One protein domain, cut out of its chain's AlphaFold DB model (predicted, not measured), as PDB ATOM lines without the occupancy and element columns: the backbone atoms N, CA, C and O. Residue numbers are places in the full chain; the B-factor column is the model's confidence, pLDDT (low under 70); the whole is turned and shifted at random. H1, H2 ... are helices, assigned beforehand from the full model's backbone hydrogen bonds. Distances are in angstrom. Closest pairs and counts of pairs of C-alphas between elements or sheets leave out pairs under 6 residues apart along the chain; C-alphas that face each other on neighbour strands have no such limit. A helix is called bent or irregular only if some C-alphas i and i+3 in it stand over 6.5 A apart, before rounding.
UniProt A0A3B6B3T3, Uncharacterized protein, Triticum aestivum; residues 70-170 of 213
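AT A GLANCE: This is residues 70 to 170 of the 213 residues of an uncharacterized protein of Triticum aestivum (UniProt A0A3B6B3T3). Helix H2 forms the core of a compact helical body, with H1 and H3 packed on opposite sides of it and H4 across its first end. The long H5 turns a corner from H4, passes close to H2 and sticks out with residues 160 to 170 as an arm that makes the length. The 101 printed residues hold five named helices, H1 to H5 in chain order, and no named strand: the class is all helix. The whole is compact, with a radius of gyration of the C-alphas of 14.3 A, and spans 52 by 29 by 26 A.

IN THESE COORDINATES: H1, residues 70 to 80, begins at C-alpha 70 (179.099, 189.480, 171.315) and is 15.3 A long. H2, residues 85 to 102, is 24.5 A long; it has a kink of 43 degrees near residue 95 and is irregular, with C-alphas 94 and 97 7.1 A apart. H3, residues 109 to 123, is 21.0 A long, and H4, residues 127 to 142, 22.9 A. H5, residues 146 to 170, is 36.6 A long and ends at C-alpha 170 (199.856, 177.875, 165.146).

HOW THE PARTS SIT: H1 and H2 form a helical hairpin, touching at a shallow tilt of 30 degrees, with the closest C-alphas, of Lys 73 and Leu 91, 6.3 A apart. H2 touches H3 at a steep tilt of 51 degrees, closest at Val 93 and Cys 119, 5.3 A between C-alphas. H3 and H4 form the other helical hairpin, at 38 degrees, with C-alphas 122 and 130 closest at 4.7 A. H4 touches H2 about perpendicular, at 77 degrees, closest at C-alphas 134 and 85, 6.2 A. H4 and H5 only just touch, only at the corner, with 3 pairs of C-alphas within 8 A, the closest being 141 and 147 at 5.7 A. H1 and H5 only just touch, also with 3 pairs, closest at C-alphas 71 and 158, 7.1 A. H2 and H5 are close but not clearly touching: C-alphas 95 and 154 are 8.0 A apart. H1 is apart from H3 and H4. Every O i to N i+4 pair is within hydrogen-bond range in H1, H3, H4 and H5, and 12 of 14 are in H2.

THE WHOLE: The farthest C-alphas, of Arg 128 and Asn 170, are 52.0 A apart. The printed part has no cut and no long link. Its mean pLDDT is 88.7, and no printed residue is under 70.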
ATOM      1  N   LEU A  70     180.303 190.238 171.643       87.56
ATOM      2  CA  LEU A  70     179.099 189.480 171.315       87.56
ATOM      3  C   LEU A  70     179.112 188.085 171.960       87.56
ATOM      4  O   LEU A  70     178.064 187.629 172.426       87.56
ATOM      5  N   ILE A  71     180.277 187.432 172.019       86.94
ATOM      6  CA  ILE A  71     180.479 186.152 172.711       86.94
ATOM      7  C   ILE A  71     180.186 186.312 174.199       86.94
ATOM      8  O   ILE A  71     179.345 185.583 174.724       86.94
ATOM      9  N   GLU A  72     180.808 187.291 174.856       87.69
ATOM     10  CA  GLU A  72     180.625 187.532 176.290       87.69
ATOM     11  C   GLU A  72     179.147 187.776 176.625       87.69
ATOM     12  O   GLU A  72     178.582 187.137 177.512       87.69
ATOM     13  N   LYS A  73     178.466 188.632 175.852       89.75
ATOM     14  CA  LYS A  73     177.029 188.884 176.030       89.75
ATOM     15  C   LYS A  73     176.184 187.627 175.847       89.75
ATOM     16  O   LYS A  73     175.208 187.437 176.570       89.75
ATOM     17  N   LEU A  74     176.526 186.777 174.878       88.75
ATOM     18  CA  LEU A  74     175.803 185.536 174.610       88.75
ATOM     19  C   LEU A  74     176.009 184.497 175.725       88.75
ATOM     20  O   LEU A  74     175.082 183.747 176.041       88.75
ATOM     21  N   GLU A  75     177.204 184.429 176.309       87.81
ATOM     22  CA  GLU A  75     177.518 183.553 177.442       87.81
ATOM     23  C   GLU A  75     176.819 184.017 178.717       87.81
ATOM     24  O   GLU A  75     176.114 183.222 179.341       87.81
ATOM     25  N   THR A  76     176.921 185.308 179.042       88.00
ATOM     26  CA  THR A  76     176.233 185.921 180.185       88.00
ATOM     27  C   THR A  76     174.725 185.717 180.087       88.00
ATOM     28  O   THR A  76     174.110 185.224 181.028       88.00
ATOM     29  N   LEU A  77     174.124 185.970 178.918       88.12
ATOM     30  CA  LEU A  77     172.689 185.763 178.723       88.12
ATOM     31  C   LEU A  77     172.277 184.287 178.881       88.12
ATOM     32  O   LEU A  77     171.189 183.987 179.370       88.12
ATOM     33  N   ARG A  78     173.137 183.340 178.482       84.75
ATOM     34  CA  ARG A  78     172.886 181.909 178.710       84.75
ATOM     35  C   ARG A  78     172.989 181.525 180.183       84.75
ATOM     36  O   ARG A  78     172.216 180.675 180.617       84.75
ATOM     37  N   ALA A  79     173.925 182.119 180.920       85.12
ATOM     38  CA  ALA A  79     174.125 181.857 182.340       85.12
ATOM     39  C   ALA A  79     173.012 182.465 183.208       85.12
ATOM     40  O   ALA A  79     172.551 181.826 184.149       85.12
ATOM     41  N   GLU A  80     172.557 183.674 182.871       83.31
ATOM     42  CA  GLU A  80     171.485 184.392 183.575       83.31
ATOM     43  C   GLU A  80     170.079 183.892 183.212       83.31
ATOM     44  O   GLU A  80     169.121 184.132 183.945       83.31
ATOM     45  N   GLY A  81     169.954 183.170 182.097       76.25
ATOM     46  CA  GLY A  81     168.683 182.687 181.579       76.25
ATOM     47  C   GLY A  81     168.014 183.676 180.620       76.25
ATOM     48  O   GLY A  81     168.198 184.890 180.666       76.25
ATOM     49  N   LEU A  82     167.180 183.140 179.724       81.50
ATOM     50  CA  LEU A  82     166.511 183.900 178.657       81.50
ATOM     51  C   LEU A  82     165.257 184.651 179.139       81.50
ATOM     52  O   LEU A  82     164.355 184.931 178.355       81.50
ATOM     53  N   GLU A  83     165.170 184.938 180.435       83.25
ATOM     54  CA  GLU A  83     163.982 185.524 181.060       83.25
ATOM     55  C   GLU A  83     163.990 187.052 181.007       83.25
ATOM     56  O   GLU A  83     162.936 187.674 181.104       83.25
ATOM     57  N   ASN A  84     165.161 187.670 180.820       89.25
ATOM     58  CA  ASN A  84     165.292 189.118 180.734       89.25
ATOM     59  C   ASN A  84     165.143 189.594 179.274       89.25
ATOM     60  O   ASN A  84     166.106 189.530 178.498       89.25
ATOM     61  N   PRO A  85     163.976 190.144 178.876       90.50
ATOM     62  CA  PRO A  85     163.741 190.552 177.496       90.50
ATOM     63  C   PRO A  85     164.606 191.754 177.101       90.50
ATOM     64  O   PRO A  85     164.890 191.947 175.923       90.50
ATOM     65  N   ARG A  86     165.074 192.554 178.069       92.88
ATOM     66  CA  ARG A  86     165.981 193.671 177.798       92.88
ATOM     67  C   ARG A  86     167.362 193.171 177.388       92.88
ATOM     68  O   ARG A  86     167.857 193.595 176.352       92.88
ATOM     69  N   ALA A  87     167.936 192.251 178.159       91.56
ATOM     70  CA  ALA A  87     169.239 191.665 177.852       91.56
ATOM     71  C   ALA A  87     169.210 190.897 176.516       91.56
ATOM     72  O   ALA A  87     170.132 190.996 175.710       91.56
ATOM     73  N   LEU A  88     168.094 190.219 176.228       93.06
ATOM     74  CA  LEU A  88     167.827 189.597 174.931       93.06
ATOM     75  C   LEU A  88     167.873 190.594 173.770       93.06
ATOM     76  O   LEU A  88     168.544 190.343 172.770       93.06
ATOM     77  N   ILE A  89     167.162 191.718 173.880       94.88
ATOM     78  CA  ILE A  89     167.157 192.734 172.823       94.88
ATOM     79  C   ILE A  89     168.540 193.376 172.686       94.88
ATOM     80  O   ILE A  89     168.996 193.576 171.567       94.88
ATOM     81  N   GLU A  90     169.237 193.648 173.789       93.88
ATOM     82  CA  GLU A  90     170.597 194.202 173.766       93.88
ATOM     83  C   GLU A  90     171.595 193.257 173.078       93.88
ATOM     84  O   GLU A  90     172.460 193.720 172.330       93.88
ATOM     85  N   LEU A  91     171.445 191.939 173.253       93.56
ATOM     86  CA  LEU A  91     172.199 190.947 172.487       93.56
ATOM     87  C   LEU A  91     171.836 190.997 170.996       93.56
ATOM     88  O   LEU A  91     172.732 190.992 170.158       93.56
ATOM     89  N   LEU A  92     170.544 191.058 170.653       94.38
ATOM     90  CA  LEU A  92     170.097 191.136 169.256       94.38
ATOM     91  C   LEU A  92     170.604 192.400 168.556       94.38
ATOM     92  O   LEU A  92     171.014 192.316 167.402       94.38
ATOM     93  N   VAL A  93     170.627 193.536 169.255       94.88
ATOM     94  CA  VAL A  93     171.202 194.796 168.766       94.88
ATOM     95  C   VAL A  93     172.686 194.614 168.454       94.88
ATOM     96  O   VAL A  93     173.126 194.950 167.359       94.88
ATOM     97  N   SER A  94     173.455 194.017 169.372       92.06
ATOM     98  CA  SER A  94     174.878 193.733 169.138       92.06
ATOM     99  C   SER A  94     175.111 192.701 168.027       92.06
ATOM    100  O   SER A  94     176.096 192.795 167.301       92.06
ATOM    101  N   ALA A  95     174.206 191.737 167.858       92.00
ATOM    102  CA  ALA A  95     174.305 190.699 166.837       92.00
ATOM    103  C   ALA A  95     173.858 191.162 165.441       92.00
ATOM    104  O   ALA A  95     174.258 190.557 164.447       92.00
ATOM    105  N   LEU A  96     173.006 192.189 165.341       93.25
ATOM    106  CA  LEU A  96     172.354 192.576 164.087       93.25
ATOM    107  C   LEU A  96     173.351 192.888 162.955       93.25
ATOM    108  O   LEU A  96     173.176 192.303 161.885       93.25
ATOM    109  N   PRO A  97     174.418 193.691 163.156       90.50
ATOM    110  CA  PRO A  97     175.398 193.943 162.099       90.50
ATOM    111  C   PRO A  97     176.031 192.649 161.579       90.50
ATOM    112  O   PRO A  97     176.175 192.449 160.373       90.50
ATOM    113  N   TRP A  98     176.349 191.724 162.489       89.06
ATOM    114  CA  TRP A  98     176.914 190.428 162.134       89.06
ATOM    115  C   TRP A  98     175.926 189.586 161.315       89.06
ATOM    116  O   TRP A  98     176.302 189.007 160.294       89.06
ATOM    117  N   LEU A  99     174.654 189.546 161.725       90.19
ATOM    118  CA  LEU A  99     173.596 188.800 161.038       90.19
ATOM    119  C   LEU A  99     173.328 189.336 159.624       90.19
ATOM    120  O   LEU A  99     173.079 188.549 158.712       90.19
ATOM    121  N   GLU A 100     173.394 190.653 159.437       90.06
ATOM    122  CA  GLU A 100     173.174 191.303 158.142       90.06
ATOM    123  C   GLU A 100     174.330 191.081 157.166       90.06
ATOM    124  O   GLU A 100     174.090 190.826 155.987       90.06
ATOM    125  N   ILE A 101     175.573 191.122 157.651       86.38
ATOM    126  CA  ILE A 101     176.760 190.896 156.817       86.38
ATOM    127  C   ILE A 101     176.859 189.426 156.402       86.38
ATOM    128  O   ILE A 101     177.100 189.119 155.237       86.38
ATOM    129  N   ASN A 102     176.670 188.507 157.351       80.06
ATOM    130  CA  ASN A 102     176.952 187.092 157.121       80.06
ATOM    131  C   ASN A 102     175.770 186.324 156.523       80.06
ATOM    132  O   ASN A 102     175.975 185.206 156.057       80.06
ATOM    133  N   THR A 103     174.557 186.898 156.547       77.62
ATOM    134  CA  THR A 103     173.299 186.284 156.071       77.62
ATOM    135  C   THR A 103     173.271 184.766 156.312       77.62
ATOM    136  O   THR A 103     173.286 183.968 155.371       77.62
ATOM    137  N   PRO A 104     173.338 184.339 157.580       78.44
ATOM    138  CA  PRO A 104     173.669 182.965 157.910       78.44
ATOM    139  C   PRO A 104     172.597 181.979 157.439       78.44
ATOM    140  O   PRO A 104     171.392 182.238 157.513       78.44
ATOM    141  N   ALA A 105     173.050 180.804 156.998       79.19
ATOM    142  CA  ALA A 105     172.176 179.737 156.537       79.19
ATOM    143  C   ALA A 105     171.134 179.366 157.608       79.19
ATOM    144  O   ALA A 105     171.456 179.168 158.777       79.19
ATOM    145  N   GLY A 106     169.871 179.264 157.190       82.31
ATOM    146  CA  GLY A 106     168.743 178.937 158.063       82.31
ATOM    147  C   GLY A 106     167.987 180.151 158.607       82.31
ATOM    148  O   GLY A 106     166.809 180.010 158.928       82.31
ATOM    149  N   ILE A 107     168.586 181.346 158.643       89.38
ATOM    150  CA  ILE A 107     167.849 182.568 158.989       89.38
ATOM    151  C   ILE A 107     167.177 183.110 157.731       89.38
ATOM    152  O   ILE A 107     167.820 183.667 156.843       89.38
ATOM    153  N   ASP A 108     165.857 182.937 157.648       90.00
ATOM    154  CA  ASP A 108     165.085 183.506 156.551       90.00
ATOM    155  C   ASP A 108     165.021 185.046 156.638       90.00
ATOM    156  O   ASP A 108     165.151 185.658 157.704       90.00
ATOM    157  N   LYS A 109     164.786 185.691 155.489       91.44
ATOM    158  CA  LYS A 109     164.710 187.155 155.389       91.44
ATOM    159  C   LYS A 109     163.656 187.753 156.326       91.44
ATOM    160  O   LYS A 109     163.864 188.824 156.884       91.44
ATOM    161  N   ARG A 110     162.527 187.066 156.521       92.44
ATOM    162  CA  ARG A 110     161.430 187.546 157.368       92.44
ATOM    163  C   ARG A 110     161.842 187.553 158.840       92.44
ATOM    164  O   ARG A 110     161.432 188.447 159.577       92.44
ATOM    165  N   LEU A 111     162.616 186.570 159.287       92.75
ATOM    166  CA  LEU A 111     163.184 186.519 160.627       92.75
ATOM    167  C   LEU A 111     164.181 187.662 160.822       92.75
ATOM    168  O   LEU A 111     164.047 188.397 161.797       92.75
ATOM    169  N   LEU A 112     165.094 187.873 159.871       93.81
ATOM    170  CA  LEU A 112     166.056 188.975 159.935       93.81
ATOM    171  C   LEU A 112     165.367 190.351 159.949       93.81
ATOM    172  O   LEU A 112     165.683 191.184 160.793       93.81
ATOM    173  N   ASP A 113     164.361 190.571 159.098       94.88
ATOM    174  CA  ASP A 113     163.581 191.817 159.076       94.88
ATOM    175  C   ASP A 113     162.813 192.040 160.395       94.88
ATOM    176  O   ASP A 113     162.681 193.174 160.862       94.88
ATOM    177  N   ASN A 114     162.333 190.969 161.041       94.62
ATOM    178  CA  ASN A 114     161.735 191.068 162.373       94.62
ATOM    179  C   ASN A 114     162.770 191.460 163.435       94.62
ATOM    180  O   ASN A 114     162.460 192.312 164.264       94.62
ATOM    181  N   VAL A 115     163.975 190.879 163.407       95.44
ATOM    182  CA  VAL A 115     165.066 191.242 164.329       95.44
ATOM    183  C   VAL A 115     165.466 192.703 164.124       95.44
ATOM    184  O   VAL A 115     165.509 193.453 165.097       95.44
ATOM    185  N   ARG A 116     165.637 193.150 162.871       96.69
ATOM    186  CA  ARG A 116     165.906 194.558 162.537       96.69
ATOM    187  C   ARG A 116     164.827 195.483 163.097       96.69
ATOM    188  O   ARG A 116     165.145 196.499 163.710       96.69
ATOM    189  N   ARG A 117     163.546 195.126 162.922       97.00
ATOM    190  CA  ARG A 117     162.427 195.908 163.469       97.00
ATOM    191  C   ARG A 117     162.506 196.004 164.991       97.00
ATOM    192  O   ARG A 117     162.362 197.102 165.511       97.00
ATOM    193  N   ILE A 118     162.739 194.887 165.684       96.88
ATOM    194  CA  ILE A 118     162.850 194.851 167.152       96.88
ATOM    195  C   ILE A 118     163.979 195.769 167.629       96.88
ATOM    196  O   ILE A 118     163.746 196.595 168.508       96.88
ATOM    197  N   CYS A 119     165.165 195.668 167.021       97.12
ATOM    198  CA  CYS A 119     166.324 196.490 167.379       97.12
ATOM    199  C   CYS A 119     166.024 197.982 167.178       97.12
ATOM    200  O   CYS A 119     166.154 198.774 168.107       97.12
ATOM    201  N   ASN A 120     165.490 198.351 166.011       96.56
ATOM    202  CA  ASN A 120     165.158 199.740 165.707       96.56
ATOM    203  C   ASN A 120     164.051 200.305 166.618       96.56
ATOM    204  O   ASN A 120     164.131 201.450 167.057       96.56
ATOM    205  N   GLU A 121     163.013 199.518 166.923       97.06
ATOM    206  CA  GLU A 121     161.955 199.925 167.858       97.06
ATOM    207  C   GLU A 121     162.472 200.071 169.299       97.06
ATOM    208  O   GLU A 121     161.928 200.865 170.067       97.06
ATOM    209  N   PHE A 122     163.518 199.340 169.679       96.62
ATOM    210  CA  PHE A 122     164.134 199.452 170.996       96.62
ATOM    211  C   PHE A 122     165.045 200.682 171.116       96.62
ATOM    212  O   PHE A 122     164.874 201.475 172.050       96.62
ATOM    213  N   GLU A 123     165.965 200.858 170.162       95.69
ATOM    214  CA  GLU A 123     166.961 201.937 170.159       95.69
ATOM    215  C   GLU A 123     166.321 203.303 169.901       95.69
ATOM    216  O   GLU A 123     166.498 204.232 170.688       95.69
ATOM    217  N   ASN A 124     165.506 203.399 168.847       94.31
ATOM    218  CA  ASN A 124     164.976 204.668 168.341       94.31
ATOM    219  C   ASN A 124     163.518 204.923 168.752       94.31
ATOM    220  O   ASN A 124     162.944 205.970 168.446       94.31
ATOM    221  N   GLY A 125     162.877 203.958 169.415       90.44
ATOM    222  CA  GLY A 125     161.471 204.050 169.785       90.44
ATOM    223  C   GLY A 125     161.200 204.896 171.028       90.44
ATOM    224  O   GLY A 125     161.930 204.860 172.018       90.44
ATOM    225  N   SER A 126     160.059 205.592 171.019       92.88
ATOM    226  CA  SER A 126     159.455 206.168 172.227       92.88
ATOM    227  C   SER A 126     158.895 205.075 173.148       92.88
ATOM    228  O   SER A 126     158.791 203.919 172.745       92.88
ATOM    229  N   GLY A 127     158.461 205.413 174.369       93.19
ATOM    230  CA  GLY A 127     158.018 204.422 175.365       93.19
ATOM    231  C   GLY A 127     157.017 203.378 174.840       93.19
ATOM    232  O   GLY A 127     157.215 202.182 175.044       93.19
ATOM    233  N   ARG A 128     155.994 203.796 174.076       93.44
ATOM    234  CA  ARG A 128     155.025 202.853 173.475       93.44
ATOM    235  C   ARG A 128     155.661 201.952 172.413       93.44
ATOM    236  O   ARG A 128     155.302 200.784 172.314       93.44
ATOM    237  N   VAL A 129     156.575 202.492 171.610       94.75
ATOM    238  CA  VAL A 129     157.284 201.755 170.551       94.75
ATOM    239  C   VAL A 129     158.253 200.749 171.167       94.75
ATOM    240  O   VAL A 129     158.228 199.580 170.802       94.75
ATOM    241  N   ARG A 130     159.009 201.166 172.186       94.56
ATOM    242  CA  ARG A 130     159.900 200.292 172.951       94.56
ATOM    243  C   ARG A 130     159.125 199.165 173.642       94.56
ATOM    244  O   ARG A 130     159.564 198.022 173.618       94.56
ATOM    245  N   GLY A 131     157.922 199.446 174.153       94.81
ATOM    246  CA  GLY A 131     156.994 198.425 174.659       94.81
ATOM    247  C   GLY A 131     156.622 197.353 173.623       94.81
ATOM    248  O   GLY A 131     156.516 196.177 173.964       94.81
ATOM    249  N   ARG A 132     156.487 197.722 172.338       94.81
ATOM    250  CA  ARG A 132     156.265 196.742 171.259       94.81
ATOM    251  C   ARG A 132     157.493 195.884 170.984       94.81
ATOM    252  O   ARG A 132     157.317 194.703 170.695       94.81
ATOM    253  N   ALA A 133     158.699 196.444 171.095       95.75
ATOM    254  CA  ALA A 133     159.939 195.685 170.941       95.75
ATOM    255  C   ALA A 133     160.042 194.571 171.994       95.75
ATOM    256  O   ALA A 133     160.317 193.426 171.641       95.75
ATOM    257  N   PHE A 134     159.716 194.876 173.256       95.44
ATOM    258  CA  PHE A 134     159.635 193.876 174.327       95.44
ATOM    259  C   PHE A 134     158.621 192.771 174.006       95.44
ATOM    260  O   PHE A 134     158.980 191.600 173.965       95.44
ATOM    261  N   LEU A 135     157.387 193.130 173.648       94.56
ATOM    262  CA  LEU A 135     156.372 192.133 173.289       94.56
ATOM    263  C   LEU A 135     156.785 191.286 172.067       94.56
ATOM    264  O   LEU A 135     156.452 190.106 171.952       94.56
ATOM    265  N   ALA A 136     157.490 191.887 171.110       94.31
ATOM    266  CA  ALA A 136     157.977 191.193 169.927       94.31
ATOM    267  C   ALA A 136     159.125 190.224 170.251       94.31
ATOM    268  O   ALA A 136     159.159 189.144 169.659       94.31
ATOM    269  N   VAL A 137     160.019 190.562 171.191       94.38
ATOM    270  CA  VAL A 137     161.072 189.638 171.640       94.38
ATOM    271  C   VAL A 137     160.488 188.479 172.444       94.38
ATOM    272  O   VAL A 137     160.895 187.340 172.245       94.38
ATOM    273  N   GLU A 138     159.463 188.713 173.262       92.19
ATOM    274  CA  GLU A 138     158.749 187.641 173.971       92.19
ATOM    275  C   GLU A 138     158.092 186.665 172.988       92.19
ATOM    276  O   GLU A 138     158.246 185.448 173.102       92.19
ATOM    277  N   LYS A 139     157.438 187.187 171.942       91.94
ATOM    278  CA  LYS A 139     156.904 186.362 170.846       91.94
ATOM    279  C   LYS A 139     157.995 185.617 170.083       91.94
ATOM    280  O   LYS A 139     157.724 184.554 169.533       91.94
ATOM    281  N   LEU A 140     159.207 186.163 170.012       90.88
ATOM    282  CA  LEU A 140     160.353 185.485 169.411       90.88
ATOM    283  C   LEU A 140     160.856 184.333 170.296       90.88
ATOM    284  O   LEU A 140     161.252 183.304 169.753       90.88
ATOM    285  N   CYS A 141     160.784 184.487 171.623       87.00
ATOM    286  CA  CYS A 141     161.095 183.439 172.602       87.00
ATOM    287  C   CYS A 141     160.070 182.298 172.560       87.00
ATOM    288  O   CYS A 141     160.440 181.130 172.605       87.00
ATOM    289  N   GLN A 142     158.784 182.643 172.455       87.44
ATOM    290  CA  GLN A 142     157.681 181.680 172.355       87.44
ATOM    291  C   GLN A 142     157.565 181.059 170.959       87.44
ATOM    292  O   GLN A 142     157.023 179.968 170.796       87.44
ATOM    293  N   GLY A 143     158.022 181.779 169.936       80.75
ATOM    294  CA  GLY A 143     157.985 181.336 168.555       80.75
ATOM    295  C   GLY A 143     158.861 180.108 168.365       80.75
ATOM    296  O   GLY A 143     160.042 180.125 168.705       80.75
ATOM    297  N   GLU A 144     158.282 179.066 167.774       75.56
ATOM    298  CA  GLU A 144     158.929 177.769 167.582       75.56
ATOM    299  C   GLU A 144     160.342 177.927 166.996       75.56
ATOM    300  O   GLU A 144     160.526 178.361 165.857       75.56
ATOM    301  N   ASN A 145     161.344 177.620 167.824       80.69
ATOM    302  CA  ASN A 145     162.769 177.532 167.501       80.69
ATOM    303  C   ASN A 145     163.446 178.777 166.891       80.69
ATOM    304  O   ASN A 145     164.622 178.695 166.547       80.69
ATOM    305  N   LYS A 146     162.791 179.940 166.775       88.25
ATOM    306  CA  LYS A 146     163.370 181.112 166.078       88.25
ATOM    307  C   LYS A 146     164.525 181.752 166.835       88.25
ATOM    308  O   LYS A 146     165.597 181.949 166.269       88.25
ATOM    309  N   LEU A 147     164.320 182.055 168.115       89.56
ATOM    310  CA  LEU A 147     165.385 182.598 168.957       89.56
ATOM    311  C   LEU A 147     166.518 181.579 169.136       89.56
ATOM    312  O   LEU A 147     167.693 181.917 169.025       89.56
ATOM    313  N   GLN A 148     166.156 180.311 169.340       88.50
ATOM    314  CA  GLN A 148     167.133 179.229 169.455       88.50
ATOM    315  C   GLN A 148     167.966 179.060 168.181       88.50
ATOM    316  O   GLN A 148     169.161 178.785 168.268       88.50
ATOM    317  N   LEU A 149     167.365 179.247 167.004       90.88
ATOM    318  CA  LEU A 149     168.074 179.231 165.732       90.88
ATOM    319  C   LEU A 149     169.083 180.377 165.644       90.88
ATOM    320  O   LEU A 149     170.231 180.127 165.289       90.88
ATOM    321  N   ILE A 150     168.694 181.597 166.032       90.44
ATOM    322  CA  ILE A 150     169.610 182.747 166.090       90.44
ATOM    323  C   ILE A 150     170.799 182.426 167.004       90.44
ATOM    324  O   ILE A 150     171.946 182.576 166.593       90.44
ATOM    325  N   PHE A 151     170.556 181.911 168.210       89.81
ATOM    326  CA  PHE A 151     171.638 181.574 169.142       89.81
ATOM    327  C   PHE A 151     172.534 180.449 168.660       89.81
ATOM    328  O   PHE A 151     173.747 180.509 168.865       89.81
ATOM    329  N   ARG A 152     171.963 179.427 168.022       90.31
ATOM    330  CA  ARG A 152     172.734 178.334 167.436       90.31
ATOM    331  C   ARG A 152     173.676 178.861 166.365       90.31
ATOM    332  O   ARG A 152     174.873 178.617 166.444       90.31
ATOM    333  N   VAL A 153     173.137 179.632 165.426       90.12
ATOM    334  CA  VAL A 153     173.894 180.235 164.328       90.12
ATOM    335  C   VAL A 153     175.015 181.130 164.851       90.12
ATOM    336  O   VAL A 153     176.153 180.993 164.409       90.12
ATOM    337  N   LEU A 154     174.714 182.004 165.818       89.19
ATOM    338  CA  LEU A 154     175.723 182.860 166.443       89.19
ATOM    339  C   LEU A 154     176.808 182.023 167.127       89.19
ATOM    340  O   LEU A 154     177.988 182.239 166.886       89.19
ATOM    341  N   THR A 155     176.421 181.019 167.917       87.94
ATOM    342  CA  THR A 155     177.377 180.150 168.620       87.94
ATOM    343  C   THR A 155     178.295 179.418 167.638       87.94
ATOM    344  O   THR A 155     179.510 179.439 167.803       87.94
ATOM    345  N   GLU A 156     177.738 178.787 166.604       87.50
ATOM    346  CA  GLU A 156     178.515 178.034 165.613       87.50
ATOM    347  C   GLU A 156     179.488 178.929 164.844       87.50
ATOM    348  O   GLU A 156     180.635 178.547 164.606       87.50
ATOM    349  N   ALA A 157     179.046 180.123 164.455       84.56
ATOM    350  CA  ALA A 157     179.885 181.032 163.697       84.56
ATOM    351  C   ALA A 157     181.021 181.624 164.538       84.56
ATOM    352  O   ALA A 157     182.161 181.686 164.072       84.56
ATOM    353  N   LEU A 158     180.732 181.997 165.786       82.69
ATOM    354  CA  LEU A 158     181.732 182.513 166.719       82.69
ATOM    355  C   LEU A 158     182.764 181.429 167.072       82.69
ATOM    356  O   LEU A 158     183.964 181.693 167.037       82.69
ATOM    357  N   LEU A 159     182.332 180.179 167.286       83.50
ATOM    358  CA  LEU A 159     183.240 179.046 167.508       83.50
ATOM    359  C   LEU A 159     184.174 178.795 166.319       83.50
ATOM    360  O   LEU A 159     185.379 178.638 166.513       83.50
ATOM    361  N   ARG A 160     183.645 178.802 165.087       84.00
ATOM    362  CA  ARG A 160     184.470 178.647 163.875       84.00
ATOM    363  C   ARG A 160     185.528 179.738 163.761       84.00
ATOM    364  O   ARG A 160     186.648 179.455 163.343       84.00
ATOM    365  N   ARG A 161     185.189 180.974 164.130       79.69
ATOM    366  CA  ARG A 161     186.134 182.094 164.097       79.69
ATOM    367  C   ARG A 161     187.244 181.917 165.135       79.69
ATOM    368  O   ARG A 161     188.409 182.037 164.772       79.69
ATOM    369  N   ILE A 162     186.914 181.538 166.372       79.38
ATOM    370  CA  ILE A 162     187.914 181.232 167.415       79.38
ATOM    371  C   ILE A 162     188.864 180.117 166.956       79.38
ATOM    372  O   ILE A 162     190.080 180.213 167.135       79.38
ATOM    373  N   GLU A 163     188.324 179.053 166.361       82.81
ATOM    374  CA  GLU A 163     189.120 177.937 165.845       82.81
ATOM    375  C   GLU A 163     190.049 178.375 164.701       82.81
ATOM    376  O   GLU A 163     191.232 178.022 164.700       82.81
ATOM    377  N   ALA A 164     189.558 179.206 163.778       80.06
ATOM    378  CA  ALA A 164     190.361 179.767 162.694       80.06
ATOM    379  C   ALA A 164     191.504 180.658 163.213       80.06
ATOM    380  O   ALA A 164     192.639 180.521 162.752       80.06
ATOM    381  N   THR A 165     191.245 181.508 164.211       77.44
ATOM    382  CA  THR A 165     192.273 182.355 164.838       77.44
ATOM    383  C   THR A 165     193.353 181.512 165.517       77.44
ATOM    384  O   THR A 165     194.545 181.745 165.311       77.44
ATOM    385  N   LYS A 166     192.959 180.472 166.267       78.56
ATOM    386  CA  LYS A 166     193.906 179.536 166.897       78.56
ATOM    387  C   LYS A 166     194.776 178.826 165.863       78.56
ATOM    388  O   LYS A 166     195.987 178.724 166.050       78.56
ATOM    389  N   LYS A 167     194.179 178.361 164.764       78.62
ATOM    390  CA  LYS A 167     194.918 177.716 163.674       78.62
ATOM    391  C   LYS A 167     195.915 178.677 163.022       78.62
ATOM    392  O   LYS A 167     197.079 178.321 162.882       78.62
ATOM    393  N   SER A 168     195.495 179.906 162.725       75.31
ATOM    394  CA  SER A 168     196.369 180.933 162.145       75.31
ATOM    395  C   SER A 168     197.595 181.232 163.015       75.31
ATOM    396  O   SER A 168     198.694 181.386 162.486       75.31
ATOM    397  N   MET A 169     197.439 181.297 164.342       70.25
ATOM    398  CA  MET A 169     198.570 181.491 165.263       70.25
ATOM    399  C   MET A 169     199.542 180.306 165.252       70.25
ATOM    400  O   MET A 169     200.756 180.505 165.284       70.25
ATOM    401  N   ASN A 170     199.026 179.078 165.185       73.44
ATOM    402  CA  ASN A 170     199.856 177.875 165.146       73.44
ATOM    403  C   ASN A 170     200.626 177.747 163.823       73.44
ATOM    404  O   ASN A 170     201.789 177.338 163.829       73.44
TER     405      ASN A 170